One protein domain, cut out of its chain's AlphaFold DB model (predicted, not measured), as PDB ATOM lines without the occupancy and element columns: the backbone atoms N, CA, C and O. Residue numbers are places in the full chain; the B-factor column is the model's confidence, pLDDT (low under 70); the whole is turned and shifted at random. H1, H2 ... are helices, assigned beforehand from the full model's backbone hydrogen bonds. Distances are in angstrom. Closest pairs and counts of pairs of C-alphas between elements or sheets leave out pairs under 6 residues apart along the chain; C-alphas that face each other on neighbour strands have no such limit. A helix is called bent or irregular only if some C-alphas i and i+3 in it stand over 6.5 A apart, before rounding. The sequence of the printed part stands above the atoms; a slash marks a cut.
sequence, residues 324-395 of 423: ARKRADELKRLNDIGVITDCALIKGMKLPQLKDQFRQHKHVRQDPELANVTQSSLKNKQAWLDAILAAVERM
ATOM      1  N   ALA A 324     136.910 202.115 164.915       79.94
ATOM      2  CA  ALA A 324     137.773 201.980 163.745       79.94
ATOM      3  C   ALA A 324     138.981 202.929 163.820       79.94
ATOM      4  O   ALA A 324     140.110 202.493 163.600       79.94
ATOM      5  N   ARG A 325     138.765 204.187 164.228       83.69
ATOM      6  CA  ARG A 325     139.830 205.184 164.405       83.69
ATOM      7  C   ARG A 325     140.841 204.759 165.465       83.69
ATOM      8  O   ARG A 325     142.029 204.699 165.179       83.69
ATOM      9  N   LYS A 326     140.371 204.346 166.648       83.12
ATOM     10  CA  LYS A 326     141.245 203.846 167.726       83.12
ATOM     11  C   LYS A 326     142.062 202.625 167.300       83.12
ATOM     12  O   LYS A 326     143.210 202.491 167.710       83.12
ATOM     13  N   ARG A 327     141.488 201.730 166.484       78.81
ATOM     14  CA  ARG A 327     142.218 200.584 165.917       78.81
ATOM     15  C   ARG A 327     143.291 201.024 164.922       78.81
ATOM     16  O   ARG A 327     144.384 200.473 164.963       78.81
ATOM     17  N   ALA A 328     142.994 201.997 164.061       77.19
ATOM     18  CA  ALA A 328     143.955 202.534 163.099       77.19
ATOM     19  C   ALA A 328     145.122 203.262 163.791       77.19
ATOM     20  O   ALA A 328     146.277 203.021 163.445       77.19
ATOM     21  N   ASP A 329     144.834 204.078 164.809       82.06
ATOM     22  CA  ASP A 329     145.851 204.796 165.585       82.06
ATOM     23  C   ASP A 329     146.773 203.832 166.350       82.06
ATOM     24  O   ASP A 329     147.993 203.999 166.343       82.06
ATOM     25  N   GLU A 330     146.213 202.781 166.963       76.69
ATOM     26  CA  GLU A 330     147.015 201.753 167.642       76.69
ATOM     27  C   GLU A 330     147.859 200.950 166.642       76.69
ATOM     28  O   GLU A 330     149.020 200.666 166.925       76.69
ATOM     29  N   LEU A 331     147.334 200.623 165.454       74.56
ATOM     30  CA  LEU A 331     148.107 199.929 164.419       74.56
ATOM     31  C   LEU A 331     149.273 200.790 163.913       74.56
ATOM     32  O   LEU A 331     150.381 200.285 163.744       74.56
ATOM     33  N   LYS A 332     149.050 202.098 163.737       76.94
ATOM     34  CA  LYS A 332     150.099 203.051 163.362       76.94
ATOM     35  C   LYS A 332     151.179 203.150 164.442       76.94
ATOM     36  O   LYS A 332     152.354 202.983 164.135       76.94
ATOM     37  N   ARG A 333     150.782 203.298 165.711       79.56
ATOM     38  CA  ARG A 333     151.708 203.288 166.855       79.56
ATOM     39  C   ARG A 333     152.530 201.994 166.912       79.56
ATOM     40  O   ARG A 333     153.718 202.045 167.212       79.56
ATOM     41  N   LEU A 334     151.914 200.838 166.655       73.81
ATOM     42  CA  LEU A 334     152.615 199.551 166.658       73.81
ATOM     43  C   LEU A 334     153.604 199.425 165.491       73.81
ATOM     44  O   LEU A 334     154.685 198.881 165.706       73.81
ATOM     45  N   ASN A 335     153.279 199.954 164.308       72.06
ATOM     46  CA  ASN A 335     154.207 200.010 163.175       72.06
ATOM     47  C   ASN A 335     155.408 200.927 163.455       72.06
ATOM     48  O   ASN A 335     156.534 200.538 163.162       72.06
ATOM     49  N   ASP A 336     155.193 202.087 164.084       72.62
ATOM     50  CA  ASP A 336     156.261 203.053 164.394       72.62
ATOM     51  C   ASP A 336     157.299 202.506 165.395       72.62
ATOM     52  O   ASP A 336     158.466 202.888 165.359       72.62
ATOM     53  N   ILE A 337     156.894 201.600 166.295       73.81
ATOM     54  CA  ILE A 337     157.798 200.975 167.278       73.81
ATOM     55  C   ILE A 337     158.736 199.942 166.615       73.81
ATOM     56  O   ILE A 337     159.840 199.732 167.114       73.81
ATOM     57  N   GLY A 338     158.322 199.316 165.504       66.19
ATOM     58  CA  GLY A 338     159.096 198.298 164.779       66.19
ATOM     59  C   GLY A 338     159.225 196.946 165.502       66.19
ATOM     60  O   GLY A 338     159.222 196.879 166.735       66.19
ATOM     61  N   VAL A 339     159.314 195.854 164.734       72.12
ATOM     62  CA  VAL A 339     159.459 194.488 165.274       72.12
ATOM     63  C   VAL A 339     160.921 194.198 165.576       72.12
ATOM     64  O   VAL A 339     161.789 194.413 164.734       72.12
ATOM     65  N   ILE A 340     161.201 193.674 166.768       74.56
ATOM     66  CA  ILE A 340     162.554 193.287 167.168       74.56
ATOM     67  C   ILE A 340     162.650 191.764 167.097       74.56
ATOM     68  O   ILE A 340     161.996 191.069 167.865       74.56
ATOM     69  N   THR A 341     163.479 191.242 166.192       65.19
ATOM     70  CA  THR A 341     163.661 189.792 165.975       65.19
ATOM     71  C   THR A 341     164.921 189.217 166.632       65.19
ATOM     72  O   THR A 341     165.189 188.026 166.507       65.19
ATOM     73  N   ASP A 342     165.716 190.036 167.327       74.44
ATOM     74  CA  ASP A 342     166.930 189.583 168.015       74.44
ATOM     75  C   ASP A 342     166.602 188.988 169.397       74.44
ATOM     76  O   ASP A 342     166.230 189.689 170.346       74.44
ATOM     77  N   CYS A 343     166.794 187.673 169.524       69.88
ATOM     78  CA  CYS A 343     166.547 186.911 170.744       69.88
ATOM     79  C   CYS A 343     167.366 187.391 171.958       69.88
ATOM     80  O   CYS A 343     166.929 187.196 173.096       69.88
ATOM     81  N   ALA A 344     168.535 188.012 171.760       69.31
ATOM     82  CA  ALA A 344     169.343 188.562 172.850       69.31
ATOM     83  C   ALA A 344     168.739 189.864 173.401       69.31
ATOM     84  O   ALA A 344     168.688 190.059 174.618       69.31
ATOM     85  N   LEU A 345     168.202 190.713 172.520       71.62
ATOM     86  CA  LEU A 345     167.541 191.965 172.896       71.62
ATOM     87  C   LEU A 345     166.188 191.717 173.573       71.62
ATOM     88  O   LEU A 345     165.874 192.374 174.566       71.62
ATOM     89  N   ILE A 346     165.420 190.726 173.110       72.69
ATOM     90  CA  ILE A 346     164.109 190.364 173.684       72.69
ATOM     91  C   ILE A 346     164.242 189.902 175.142       72.69
ATOM     92  O   ILE A 346     163.459 190.319 175.999       72.69
ATOM     93  N   LYS A 347     165.279 189.118 175.465       74.19
ATOM     94  CA  LYS A 347     165.549 188.639 176.836       74.19
ATOM     95  C   LYS A 347     165.822 189.779 177.831       74.19
ATOM     96  O   LYS A 347     165.537 189.631 179.021       74.19
ATOM     97  N   GLY A 348     166.309 190.929 177.356       72.19
ATOM     98  CA  GLY A 348     166.586 192.123 178.163       72.19
ATOM     99  C   GLY A 348     165.397 193.074 178.375       72.19
ATOM    100  O   GLY A 348     165.506 194.012 179.167       72.19
ATOM    101  N   MET A 349     164.253 192.860 177.712       78.31
ATOM    102  CA  MET A 349     163.142 193.823 177.702       78.31
ATOM    103  C   MET A 349     162.352 193.894 179.019       78.31
ATOM    104  O   MET A 349     162.225 192.928 179.785       78.31
ATOM    105  N   LYS A 350     161.761 195.065 179.284       79.94
ATOM    106  CA  LYS A 350     160.796 195.273 180.377       79.94
ATOM    107  C   LYS A 350     159.395 194.823 179.948       79.94
ATOM    108  O   LYS A 350     159.061 194.804 178.770       79.94
ATOM    109  N   LEU A 351     158.537 194.503 180.918       75.12
ATOM    110  CA  LEU A 351     157.179 193.996 180.669       75.12
ATOM    111  C   LEU A 351     156.321 194.867 179.716       75.12
ATOM    112  O   LEU A 351     155.608 194.285 178.903       75.12
ATOM    113  N   PRO A 352     156.378 196.217 179.746       77.56
ATOM    114  CA  PRO A 352     155.652 197.043 178.774       77.56
ATOM    115  C   PRO A 352     156.127 196.832 177.331       77.56
ATOM    116  O   PRO A 352     155.307 196.714 176.430       77.56
ATOM    117  N   GLN A 353     157.440 196.687 177.132       77.38
ATOM    118  CA  GLN A 353     158.042 196.456 175.817       77.38
ATOM    119  C   GLN A 353     157.675 195.067 175.278       77.38
ATOM    120  O   GLN A 353     157.361 194.928 174.104       77.38
ATOM    121  N   LEU A 354     157.609 194.056 176.152       77.06
ATOM    122  CA  LEU A 354     157.132 192.718 175.784       77.06
ATOM    123  C   LEU A 354     155.651 192.723 175.375       77.06
ATOM    124  O   LEU A 354     155.268 192.030 174.440       77.06
ATOM    125  N   LYS A 355     154.806 193.532 176.023       80.38
ATOM    126  CA  LYS A 355     153.396 193.672 175.621       80.38
ATOM    127  C   LYS A 355     153.246 194.330 174.250       80.38
ATOM    128  O   LYS A 355     152.380 193.911 173.484       80.38
ATOM    129  N   ASP A 356     154.075 195.323 173.947       79.75
ATOM    130  CA  ASP A 356     154.077 195.977 172.638       79.75
ATOM    131  C   ASP A 356     154.611 195.028 171.545       79.75
ATOM    132  O   ASP A 356     153.959 194.879 170.513       79.75
ATOM    133  N   GLN A 357     155.685 194.269 171.807       78.06
ATOM    134  CA  GLN A 357     156.192 193.235 170.887       78.06
ATOM    135  C   GLN A 357     155.173 192.104 170.659       78.06
ATOM    136  O   GLN A 357     154.928 191.701 169.525       78.06
ATOM    137  N   PHE A 358     154.478 191.643 171.703       79.44
ATOM    138  CA  PHE A 358     153.387 190.673 171.554       79.44
ATOM    139  C   PHE A 358     152.265 191.201 170.646       79.44
ATOM    140  O   PHE A 358     151.751 190.472 169.800       79.44
ATOM    141  N   ARG A 359     151.875 192.476 170.798       79.06
ATOM    142  CA  ARG A 359     150.847 193.103 169.952       79.06
ATOM    143  C   ARG A 359     151.310 193.261 168.510       79.06
ATOM    144  O   ARG A 359     150.495 193.068 167.615       79.06
ATOM    145  N   GLN A 360     152.586 193.550 168.275       78.56
ATOM    146  CA  GLN A 360     153.151 193.588 166.928       78.56
ATOM    147  C   GLN A 360     153.165 192.206 166.268       78.56
ATOM    148  O   GLN A 360     152.650 192.058 165.162       78.56
ATOM    149  N   HIS A 361     153.665 191.173 166.951       74.62
ATOM    150  CA  HIS A 361     153.655 189.814 166.406       74.62
ATOM    151  C   HIS A 361     152.228 189.303 166.148       74.62
ATOM    152  O   HIS A 361     151.985 188.625 165.153       74.62
ATOM    153  N   LYS A 362     151.262 189.696 166.987       80.50
ATOM    154  CA  LYS A 362     149.852 189.318 166.848       80.50
ATOM    155  C   LYS A 362     149.087 190.092 165.765       80.50
ATOM    156  O   LYS A 362     148.290 189.493 165.054       80.50
ATOM    157  N   HIS A 363     149.252 191.412 165.673       76.69
ATOM    158  CA  HIS A 363     148.412 192.270 164.822       76.69
ATOM    159  C   HIS A 363     149.100 192.746 163.541       76.69
ATOM    160  O   HIS A 363     148.411 192.975 162.551       76.69
ATOM    161  N   VAL A 364     150.429 192.883 163.551       74.75
ATOM    162  CA  VAL A 364     151.215 193.355 162.400       74.75
ATOM    163  C   VAL A 364     151.788 192.168 161.627       74.75
ATOM    164  O   VAL A 364     151.526 192.049 160.437       74.75
ATOM    165  N   ARG A 365     152.486 191.238 162.300       72.94
ATOM    166  CA  ARG A 365     153.012 190.012 161.656       72.94
ATOM    167  C   ARG A 365     151.995 188.874 161.542       72.94
ATOM    168  O   ARG A 365     152.276 187.897 160.861       72.94
ATOM    169  N   GLN A 366     150.835 189.006 162.191       75.31
ATOM    170  CA  GLN A 366     149.732 188.038 162.150       75.31
ATOM    171  C   GLN A 366     150.150 186.593 162.499       75.31
ATOM    172  O   GLN A 366     149.754 185.653 161.815       75.31
ATOM    173  N   ASP A 367     150.933 186.390 163.570       75.56
ATOM    174  CA  ASP A 367     151.300 185.036 164.015       75.56
ATOM    175  C   ASP A 367     150.034 184.217 164.377       75.56
ATOM    176  O   ASP A 367     149.238 184.646 165.228       75.56
ATOM    177  N   PRO A 368     149.825 183.045 163.745       72.50
ATOM    178  CA  PRO A 368     148.580 182.283 163.851       72.50
ATOM    179  C   PRO A 368     148.349 181.666 165.238       72.50
ATOM    180  O   PRO A 368     147.202 181.421 165.613       72.50
ATOM    181  N   GLU A 369     149.398 181.451 166.037       74.06
ATOM    182  CA  GLU A 369     149.252 180.940 167.404       74.06
ATOM    183  C   GLU A 369     148.978 182.073 168.397       74.06
ATOM    184  O   GLU A 369     148.057 181.981 169.213       74.06
ATOM    185  N   LEU A 370     149.695 183.195 168.288       76.44
ATOM    186  CA  LEU A 370     149.471 184.383 169.116       76.44
ATOM    187  C   LEU A 370     148.116 185.050 168.837       76.44
ATOM    188  O   LEU A 370     147.554 185.700 169.729       76.44
ATOM    189  N   ALA A 371     147.539 184.847 167.648       71.44
ATOM    190  CA  ALA A 371     146.165 185.238 167.330       71.44
ATOM    191  C   ALA A 371     145.158 184.682 168.357       71.44
ATOM    192  O   ALA A 371     144.278 185.419 168.817       71.44
ATOM    193  N   ASN A 372     145.369 183.446 168.817       73.38
ATOM    194  CA  ASN A 372     144.485 182.735 169.744       73.38
ATOM    195  C   ASN A 372     144.851 182.931 171.226       73.38
ATOM    196  O   ASN A 372     144.056 182.620 172.112       73.38
ATOM    197  N   VAL A 373     146.017 183.511 171.522       77.75
ATOM    198  CA  VAL A 373     146.452 183.807 172.896       77.75
ATOM    199  C   VAL A 373     145.852 185.132 173.380       77.75
ATOM    200  O   VAL A 373     145.998 186.183 172.748       77.75
ATOM    201  N   THR A 374     145.179 185.118 174.531       74.19
ATOM    202  CA  THR A 374     144.641 186.336 175.161       74.19
ATOM    203  C   THR A 374     145.657 186.929 176.135       74.19
ATOM    204  O   THR A 374     146.351 186.215 176.844       74.19
ATOM    205  N   GLN A 375     145.753 188.259 176.225       75.69
ATOM    206  CA  GLN A 375     146.733 188.901 177.124       75.69
ATOM    207  C   GLN A 375     146.516 188.524 178.605       75.69
ATOM    208  O   GLN A 375     147.453 188.564 179.397       75.69
ATOM    209  N   SER A 376     145.292 188.140 178.977       73.75
ATOM    210  CA  SER A 376     144.923 187.662 180.312       73.75
ATOM    211  C   SER A 376     145.452 186.261 180.644       73.75
ATOM    212  O   SER A 376     145.533 185.922 181.825       73.75
ATOM    213  N   SER A 377     145.834 185.449 179.648       73.12
ATOM    214  CA  SER A 377     146.421 184.122 179.877       73.12
ATOM    215  C   SER A 377     147.917 184.180 180.207       73.12
ATOM    216  O   SER A 377     148.451 183.239 180.789       73.12
ATOM    217  N   LEU A 378     148.591 185.297 179.912       79.56
ATOM    218  CA  LEU A 378     150.015 185.510 180.177       79.56
ATOM    219  C   LEU A 378     150.216 186.264 181.502       79.56
ATOM    220  O   LEU A 378     150.249 187.496 181.556       79.56
ATOM    221  N   LYS A 379     150.326 185.512 182.602       75.56
ATOM    222  CA  LYS A 379     150.301 186.077 183.966       75.56
ATOM    223  C   LYS A 379     151.647 186.600 184.477       75.56
ATOM    224  O   LYS A 379     151.660 187.477 185.335       75.56
ATOM    225  N   ASN A 380     152.772 186.085 183.982       82.00
ATOM    226  CA  ASN A 380     154.111 186.433 184.468       82.00
ATOM    227  C   ASN A 380     155.048 186.819 183.315       82.00
ATOM    228  O   ASN A 380     154.807 186.468 182.163       82.00
ATOM    229  N   LYS A 381     156.125 187.557 183.618       77.69
ATOM    230  CA  LYS A 381     157.074 188.055 182.603       77.69
ATOM    231  C   LYS A 381     157.668 186.925 181.749       77.69
ATOM    232  O   LYS A 381     157.872 187.128 180.558       77.69
ATOM    233  N   GLN A 382     157.894 185.755 182.346       77.81
ATOM    234  CA  GLN A 382     158.446 184.595 181.649       77.81
ATOM    235  C   GLN A 382     157.496 184.074 180.561       77.81
ATOM    236  O   GLN A 382     157.926 183.907 179.432       77.81
ATOM    237  N   ALA A 383     156.192 183.970 180.838       78.75
ATOM    238  CA  ALA A 383     155.206 183.556 179.838       78.75
ATOM    239  C   ALA A 383     155.109 184.534 178.652       78.75
ATOM    240  O   ALA A 383     154.865 184.108 177.528       78.75
ATOM    241  N   TRP A 384     155.318 185.838 178.880       80.06
ATOM    242  CA  TRP A 384     155.406 186.817 177.787       80.06
ATOM    243  C   TRP A 384     156.672 186.622 176.949       80.06
ATOM    244  O   TRP A 384     156.600 186.694 175.727       80.06
ATOM    245  N   LEU A 385     157.814 186.370 177.594       79.31
ATOM    246  CA  LEU A 385     159.081 186.106 176.909       79.31
ATOM    247  C   LEU A 385     159.010 184.832 176.068       79.31
ATOM    248  O   LEU A 385     159.347 184.878 174.891       79.31
ATOM    249  N   ASP A 386     158.523 183.733 176.643       80.25
ATOM    250  CA  ASP A 386     158.451 182.435 175.971       80.25
ATOM    251  C   ASP A 386     157.510 182.492 174.757       80.25
ATOM    252  O   ASP A 386     157.854 182.010 173.681       80.25
ATOM    253  N   ALA A 387     156.355 183.157 174.890       79.19
ATOM    254  CA  ALA A 387     155.397 183.313 173.795       79.19
ATOM    255  C   ALA A 387     155.948 184.152 172.626       79.19
ATOM    256  O   ALA A 387     155.674 183.848 171.466       79.19
ATOM    257  N   ILE A 388     156.720 185.204 172.918       80.19
ATOM    258  CA  ILE A 388     157.319 186.070 171.890       80.19
ATOM    259  C   ILE A 388     158.525 185.384 171.246       80.19
ATOM    260  O   ILE A 388     158.642 185.412 170.027       80.19
ATOM    261  N   LEU A 389     159.388 184.726 172.027       77.88
ATOM    262  CA  LEU A 389     160.533 183.979 171.497       77.88
ATOM    263  C   LEU A 389     160.076 182.832 170.586       77.88
ATOM    264  O   LEU A 389     160.611 182.696 169.491       77.88
ATOM    265  N   ALA A 390     159.028 182.094 170.968       79.12
ATOM    266  CA  ALA A 390     158.436 181.064 170.116       79.12
ATOM    267  C   ALA A 390     157.863 181.643 168.808       79.12
ATOM    268  O   ALA A 390     158.011 181.046 167.745       79.12
ATOM    269  N   ALA A 391     157.246 182.829 168.854       76.44
ATOM    270  CA  ALA A 391     156.756 183.509 167.653       76.44
ATOM    271  C   ALA A 391     157.889 184.040 166.758       76.44
ATOM    272  O   ALA A 391     157.765 184.030 165.536       76.44
ATOM    273  N   VAL A 392     159.008 184.479 167.340       78.50
ATOM    274  CA  VAL A 392     160.209 184.897 166.599       78.50
ATOM    275  C   VAL A 392     160.890 183.702 165.932       78.50
ATOM    276  O   VAL A 392     161.244 183.796 164.759       78.50
ATOM    277  N   GLU A 393     161.009 182.565 166.625       76.62
ATOM    278  CA  GLU A 393     161.555 181.321 166.061       76.62
ATOM    279  C   GLU A 393     160.705 180.788 164.899       76.62
ATOM    280  O   GLU A 393     161.255 180.354 163.890       76.62
ATOM    281  N   ARG A 394     159.371 180.874 165.000       75.75
ATOM    282  CA  ARG A 394     158.458 180.455 163.922       75.75
ATOM    283  C   ARG A 394     158.493 181.362 162.697       75.75
ATOM    284  O   ARG A 394     158.317 180.881 161.584       75.75
ATOM    285  N   MET A 395     158.669 182.664 162.901       68.38
ATOM    286  CA  MET A 395     158.493 183.664 161.845       68.38
ATOM    287  C   MET A 395     159.818 184.155 161.228       68.38
ATOM    288  O   MET A 395     159.773 184.872 160.230       68.38
TER     289      MET A 395
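AT A GLANCE: This is residues 324 to 395 of the 423 residues of an uncharacterized protein of Gymnopus androsaceus JB14 (UniProt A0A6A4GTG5). Two helices, H3 and H4, lie side by side and run the same way, with H1 crossing the other side of H3 as an arm and the short H2 packed on H4. Residues 324 to 329 of H1 stick out from the body, and the long link of residues 364 to 380 folds back from the end of H3 to the beginning of H4. The printed part has 72 residues, with four named helices in the order H1, H2, H3, H4 and no named strand; the class is all helix. The whole is compact, with a radius of gyration of the C-alphas of 11.7 A, and spans 33 by 23 by 22 A.

IN THESE COORDINATES: H1 is residues 324 to 337, 20.4 A from first to last C-alpha, and begins with C-alpha 324 at (137.773, 201.980, 163.745). After residues 338 to 342 comes H2, residues 343 to 347. H3 is residues 351 to 363, 18.2 A long from C-alpha 351 at (157.179, 193.996, 180.669) to C-alpha 363. Residues 364 to 380 hold no named element. H4, residues 381 to 395, is the longest helix by residues, with 15; it measures 21.3 A and ends with C-alpha 395 at (158.493, 183.664, 161.845). No helix is bent or irregular.

HOW THE PARTS SIT: H1 touches H3 with residues 331 to 335 alone, and the closest C-alphas, those of Leu 334 and Gln 360, are 6.0 A apart. Their lines stand at a steep tilt of 65 degrees, opposite ways. H3 touches H4 with 12 pairs of C-alphas within 8 A, the closest being those of Phe 358 and Ile 388 at 6.1 A. H3 and H4 run the same way at a shallow tilt of 34 degrees, only just short of steep. H2 touches H4, with the closest C-alphas, those of Cys 343 and Leu 389, 6.7 A apart. H2 and H3 are close but not clearly touching, with Ile 346 and Leu 354 the closest, their C-alphas 7.7 A apart. H1 is apart from both H2 and H4. In H1, H2, H3 and H4 every backbone O i to N i+4 pair is within hydrogen-bond range.

THE WHOLE: The two C-alphas farthest apart are those of Ala 324 and Ala 344, at 35.5 A. The printed part has no cut. The links from H1 to H2 and from H2 to H3 are tight, with 5 and 3 residues, and the link from H3 to H4 is long, with 17. The C-alphas of residues 364 to 380 lie 8 to 15 A from the mean of all C-alphas. The mean pLDDT of the printed part is 76.2, and residues 338, 341, 343 to 344 and 395 are under 70 in this model.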